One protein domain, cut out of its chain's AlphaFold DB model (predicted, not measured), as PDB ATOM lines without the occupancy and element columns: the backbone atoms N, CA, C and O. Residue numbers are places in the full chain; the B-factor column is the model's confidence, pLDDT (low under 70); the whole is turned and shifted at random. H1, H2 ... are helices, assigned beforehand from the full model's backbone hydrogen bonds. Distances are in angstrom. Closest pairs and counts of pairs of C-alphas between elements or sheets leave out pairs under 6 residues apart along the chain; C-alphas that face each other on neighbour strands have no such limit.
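AT A GLANCE: This is residues 119 to 162 of the 344 residues of a protein of Lentinus tigrinus ALCF2SS1-7 (UniProt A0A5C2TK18). A long helix, H3, makes one arm of an open V, and the shorter helix H1 with the small helix H2 after it makes the other; the chain folds back between them through residues 133 to 139. H2 packs on H3 near the closed end of the V, while residues 119 to 124 of H1 and residues 152 to 162, of which 152 to 159 belong to H3, stand free at the open end. The printed part has 44 residues, with three named helices in the order H1, H2, H3 and no named strand; the class is all helix. The whole is loose, with a radius of gyration of the C-alphas of 12.2 A, and flat, spanning 39 by 23 by 9 A.

HOW THE PARTS SIT: H3, residues 140 to 159, touches H2, residues 129 to 132, with its residues 140 to 147 alone. Their closest C-alphas, those of Tyr 144 and Gln 132, are 5.4 A apart. H1, residues 119 to 127, is apart from H3. H1 and H2 meet only through their link. In H1 and H3 every O i to N i+4 pair is within hydrogen-bond range; H2 is too short for such a pair, and its one O i to N i+3 pair is within range.

IN THESE COORDINATES: H3 runs 27.5 A from C-alpha 140 at (328.622, 294.460, 392.324) to C-alpha 159 at (320.272, 270.248, 382.234). H2 measures 5.6 A from its first to its last C-alpha. H1 measures 12.5 A and begins at C-alpha 119, (309.004, 277.138, 392.352).

THE WHOLE: The two C-alphas farthest apart, those of Asp 138 and Glu 162, are 39.4 A apart. The printed part has no cut. The link from H1 to H2 is tight, and the link from H2 to H3, seven residues, is short. The mean pLDDT of the printed part is 86.1, and no printed residue is under 70.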
ATOM      1  N   GLU A 119     309.377 275.745 392.572       82.06
ATOM      2  CA  GLU A 119     309.004 277.138 392.352       82.06
ATOM      3  C   GLU A 119     309.505 278.052 393.481       82.06
ATOM      4  O   GLU A 119     309.971 279.159 393.223       82.06
ATOM      5  N   SER A 120     309.519 277.561 394.722       85.69
ATOM      6  CA  SER A 120     310.066 278.290 395.871       85.69
ATOM      7  C   SER A 120     311.566 278.556 395.726       85.69
ATOM      8  O   SER A 120     312.022 279.662 396.006       85.69
ATOM      9  N   GLU A 121     312.344 277.580 395.245       85.31
ATOM     10  CA  GLU A 121     313.771 277.790 394.961       85.31
ATOM     11  C   GLU A 121     313.988 278.858 393.886       85.31
ATOM     12  O   GLU A 121     314.868 279.714 394.027       85.31
ATOM     13  N   ARG A 122     313.169 278.841 392.830       83.12
ATOM     14  CA  ARG A 122     313.202 279.866 391.782       83.12
ATOM     15  C   ARG A 122     312.849 281.241 392.342       83.12
ATOM     16  O   ARG A 122     313.568 282.202 392.080       83.12
ATOM     17  N   ALA A 123     311.797 281.334 393.153       80.94
ATOM     18  CA  ALA A 123     311.386 282.575 393.799       80.94
ATOM     19  C   ALA A 123     312.510 283.150 394.676       80.94
ATOM     20  O   ALA A 123     312.813 284.336 394.577       80.94
ATOM     21  N   ILE A 124     313.203 282.306 395.450       81.56
ATOM     22  CA  ILE A 124     314.381 282.711 396.229       81.56
ATOM     23  C   ILE A 124     315.483 283.258 395.311       81.56
ATOM     24  O   ILE A 124     316.034 284.321 395.596       81.56
ATOM     25  N   CYS A 125     315.778 282.602 394.185       75.94
ATOM     26  CA  CYS A 125     316.761 283.107 393.217       75.94
ATOM     27  C   CYS A 125     316.365 284.475 392.625       75.94
ATOM     28  O   CYS A 125     317.245 285.305 392.361       75.94
ATOM     29  N   ASN A 126     315.062 284.720 392.450       75.75
ATOM     30  CA  ASN A 126     314.530 285.990 391.953       75.75
ATOM     31  C   ASN A 126     314.605 287.106 393.006       75.75
ATOM     32  O   ASN A 126     314.850 288.258 392.660       75.75
ATOM     33  N   THR A 127     314.522 286.795 394.308       75.19
ATOM     34  CA  THR A 127     314.765 287.812 395.360       75.19
ATOM     35  C   THR A 127     316.176 288.410 395.303       75.19
ATOM     36  O   THR A 127     316.420 289.497 395.821       75.19
ATOM     37  N   GLN A 128     317.106 287.721 394.636       76.88
ATOM     38  CA  GLN A 128     318.489 288.143 394.443       76.88
ATOM     39  C   GLN A 128     318.738 288.791 393.072       76.88
ATOM     40  O   GLN A 128     319.889 288.916 392.661       76.88
ATOM     41  N   GLU A 129     317.703 289.195 392.329       70.06
ATOM     42  CA  GLU A 129     317.855 289.882 391.031       70.06
ATOM     43  C   GLU A 129     318.679 291.171 391.132       70.06
ATOM     44  O   GLU A 129     319.448 291.479 390.227       70.06
ATOM     45  N   GLY A 130     318.630 291.877 392.269       71.69
ATOM     46  CA  GLY A 130     319.458 293.068 392.504       71.69
ATOM     47  C   GLY A 130     320.969 292.820 392.368       71.69
ATOM     48  O   GLY A 130     321.710 293.744 392.047       71.69
ATOM     49  N   HIS A 131     321.427 291.573 392.525       81.44
ATOM     50  CA  HIS A 131     322.818 291.162 392.294       81.44
ATOM     51  C   HIS A 131     323.231 291.189 390.809       81.44
ATOM     52  O   HIS A 131     324.399 290.962 390.499       81.44
ATOM     53  N   GLN A 132     322.291 291.425 389.886       78.06
ATOM     54  CA  GLN A 132     322.554 291.609 388.456       78.06
ATOM     55  C   GLN A 132     322.875 293.056 388.080       78.06
ATOM     56  O   GLN A 132     323.411 293.296 386.999       78.06
ATOM     57  N   LEU A 133     322.582 294.020 388.958       77.94
ATOM     58  CA  LEU A 133     322.861 295.423 388.680       77.94
ATOM     59  C   LEU A 133     324.352 295.711 388.849       77.94
ATOM     60  O   LEU A 133     324.883 295.793 389.959       77.94
ATOM     61  N   LEU A 134     325.022 295.901 387.717       79.31
ATOM     62  CA  LEU A 134     326.386 296.405 387.683       79.31
ATOM     63  C   LEU A 134     326.406 297.854 388.190       79.31
ATOM     64  O   LEU A 134     325.456 298.608 387.985       79.31
ATOM     65  N   ASN A 135     327.486 298.243 388.870       79.69
ATOM     66  CA  ASN A 135     327.657 299.582 389.449       79.69
ATOM     67  C   ASN A 135     326.646 299.939 390.567       79.69
ATOM     68  O   ASN A 135     326.417 301.108 390.881       79.69
ATOM     69  N   ALA A 136     326.029 298.934 391.196       77.62
ATOM     70  CA  ALA A 136     325.213 299.132 392.395       77.62
ATOM     71  C   ALA A 136     326.064 299.394 393.658       77.62
ATOM     72  O   ALA A 136     325.619 300.089 394.574       77.62
ATOM     73  N   SER A 137     327.282 298.848 393.683       80.06
ATOM     74  CA  SER A 137     328.270 298.895 394.771       80.06
ATOM     75  C   SER A 137     329.667 298.529 394.242       80.06
ATOM     76  O   SER A 137     329.790 297.975 393.142       80.06
ATOM     77  N   ASP A 138     330.711 298.762 395.044       86.62
ATOM     78  CA  ASP A 138     332.115 298.444 394.715       86.62
ATOM     79  C   ASP A 138     332.377 296.941 394.495       86.62
ATOM     80  O   ASP A 138     333.381 296.538 393.902       86.62
ATOM     81  N   ASP A 139     331.492 296.078 394.992       89.62
ATOM     82  CA  ASP A 139     331.559 294.624 394.850       89.62
ATOM     83  C   ASP A 139     330.543 294.050 393.851       89.62
ATOM     84  O   ASP A 139     330.581 292.847 393.593       89.62
ATOM     85  N   SER A 140     329.704 294.887 393.228       89.12
ATOM     86  CA  SER A 140     328.622 294.460 392.324       89.12
ATOM     87  C   SER A 140     329.080 293.496 391.224       89.12
ATOM     88  O   SER A 140     328.429 292.484 390.987       89.12
ATOM     89  N   VAL A 141     330.246 293.728 390.610       92.50
ATOM     90  CA  VAL A 141     330.814 292.824 389.590       92.50
ATOM     91  C   VAL A 141     331.178 291.454 390.176       92.50
ATOM     92  O   VAL A 141     330.921 290.422 389.554       92.50
ATOM     93  N   ARG A 142     331.753 291.415 391.386       92.69
ATOM     94  CA  ARG A 142     332.118 290.155 392.059       92.69
ATOM     95  C   ARG A 142     330.873 289.377 392.474       92.69
ATOM     96  O   ARG A 142     330.829 288.164 392.281       92.69
ATOM     97  N   VAL A 143     329.865 290.077 392.996       91.69
ATOM     98  CA  VAL A 143     328.570 289.501 393.375       91.69
ATOM     99  C   VAL A 143     327.843 288.953 392.143       91.69
ATOM    100  O   VAL A 143     327.403 287.801 392.157       91.69
ATOM    101  N   TYR A 144     327.805 289.717 391.048       90.88
ATOM    102  CA  TYR A 144     327.242 289.274 389.773       90.88
ATOM    103  C   TYR A 144     327.930 288.008 389.258       90.88
ATOM    104  O   TYR A 144     327.263 287.020 388.950       90.88
ATOM    105  N   HIS A 145     329.265 288.001 389.223       93.38
ATOM    106  CA  HIS A 145     330.038 286.848 388.768       93.38
ATOM    107  C   HIS A 145     329.802 285.608 389.646       93.38
ATOM    108  O   HIS A 145     329.603 284.509 389.126       93.38
ATOM    109  N   ALA A 146     329.765 285.766 390.974       93.25
ATOM    110  CA  ALA A 146     329.459 284.671 391.893       93.25
ATOM    111  C   ALA A 146     328.053 284.096 391.650       93.25
ATOM    112  O   ALA A 146     327.892 282.875 391.578       93.25
ATOM    113  N   ARG A 147     327.050 284.960 391.446       90.25
ATOM    114  CA  ARG A 147     325.681 284.548 391.104       90.25
ATOM    115  C   ARG A 147     325.618 283.832 389.754       90.25
ATOM    116  O   ARG A 147     324.968 282.793 389.654       90.25
ATOM    117  N   ALA A 148     326.291 284.357 388.731       90.31
ATOM    118  CA  ALA A 148     326.340 283.742 387.407       90.31
ATOM    119  C   ALA A 148     326.968 282.341 387.463       90.31
ATOM    120  O   ALA A 148     326.413 281.396 386.905       90.31
ATOM    121  N   LYS A 149     328.066 282.176 388.215       94.56
ATOM    122  CA  LYS A 149     328.706 280.872 388.433       94.56
ATOM    123  C   LYS A 149     327.788 279.895 389.168       94.56
ATOM    124  O   LYS A 149     327.677 278.748 388.744       94.56
ATOM    125  N   LEU A 150     327.111 280.346 390.227       91.00
ATOM    126  CA  LEU A 150     326.144 279.536 390.971       91.00
ATOM    127  C   LEU A 150     325.028 279.021 390.050       91.00
ATOM    128  O   LEU A 150     324.764 277.820 390.018       91.00
ATOM    129  N   LEU A 151     324.389 279.918 389.293       88.31
ATOM    130  CA  LEU A 151     323.302 279.553 388.385       88.31
ATOM    131  C   LEU A 151     323.796 278.619 387.275       88.31
ATOM    132  O   LEU A 151     323.168 277.592 387.030       88.31
ATOM    133  N   GLY A 152     324.948 278.923 386.671       92.25
ATOM    134  CA  GLY A 152     325.566 278.087 385.643       92.25
ATOM    135  C   GLY A 152     325.848 276.668 386.134       92.25
ATOM    136  O   GLY A 152     325.455 275.708 385.483       92.25
ATOM    137  N   GLN A 153     326.438 276.511 387.323       94.50
ATOM    138  CA  GLN A 153     326.706 275.195 387.916       94.50
ATOM    139  C   GLN A 153     325.425 274.414 388.236       94.50
ATOM    140  O   GLN A 153     325.379 273.196 388.056       94.50
ATOM    141  N   ARG A 154     324.372 275.098 388.701       92.44
ATOM    142  CA  ARG A 154     323.068 274.464 388.939       92.44
ATOM    143  C   ARG A 154     322.430 273.991 387.637       92.44
ATOM    144  O   ARG A 154     321.993 272.844 387.570       92.44
ATOM    145  N   CYS A 155     322.403 274.849 386.619       93.25
ATOM    146  CA  CYS A 155     321.885 274.498 385.303       93.25
ATOM    147  C   CYS A 155     322.689 273.355 384.676       93.25
ATOM    148  O   CYS A 155     322.081 272.411 384.195       93.25
ATOM    149  N   GLU A 156     324.023 273.369 384.754       95.25
ATOM    150  CA  GLU A 156     324.869 272.285 384.237       95.25
ATOM    151  C   GLU A 156     324.542 270.948 384.912       95.25
ATOM    152  O   GLU A 156     324.336 269.939 384.244       95.25
ATOM    153  N   LYS A 157     324.388 270.939 386.242       94.50
ATOM    154  CA  LYS A 157     324.017 269.727 386.983       94.50
ATOM    155  C   LYS A 157     322.641 269.175 386.582       94.50
ATOM    156  O   LYS A 157     322.446 267.964 386.629       94.50
ATOM    157  N   LYS A 158     321.674 270.045 386.278       92.50
ATOM    158  CA  LYS A 158     320.273 269.662 386.009       92.50
ATOM    159  C   LYS A 158     319.987 269.384 384.538       92.50
ATOM    160  O   LYS A 158     319.184 268.513 384.229       92.50
ATOM    161  N   LEU A 159     320.597 270.164 383.655       93.75
ATOM    162  CA  LEU A 159     320.272 270.248 382.234       93.75
ATOM    163  C   LEU A 159     321.432 269.811 381.339       93.75
ATOM    164  O   LEU A 159     321.224 269.689 380.133       93.75
ATOM    165  N   GLY A 160     322.633 269.636 381.895       90.69
ATOM    166  CA  GLY A 160     323.816 269.155 381.189       90.69
ATOM    167  C   GLY A 160     323.853 267.631 381.062       90.69
ATOM    168  O   GLY A 160     322.853 266.936 381.237       90.69
ATOM    169  N   GLY A 161     325.033 267.104 380.742       89.75
ATOM    170  CA  GLY A 161     325.217 265.698 380.372       89.75
ATOM    171  C   GLY A 161     324.962 265.437 378.886       89.75
ATOM    172  O   GLY A 161     324.459 266.296 378.164       89.75
ATOM    173  N   GLU A 162     325.336 264.245 378.411       87.38
ATOM    174  CA  GLU A 162     325.319 263.897 376.982       87.38
ATOM    175  C   GLU A 162     323.959 264.173 376.326       87.38
ATOM    176  O   GLU A 162     323.890 264.794 375.266       87.38
TER     177      GLU A 162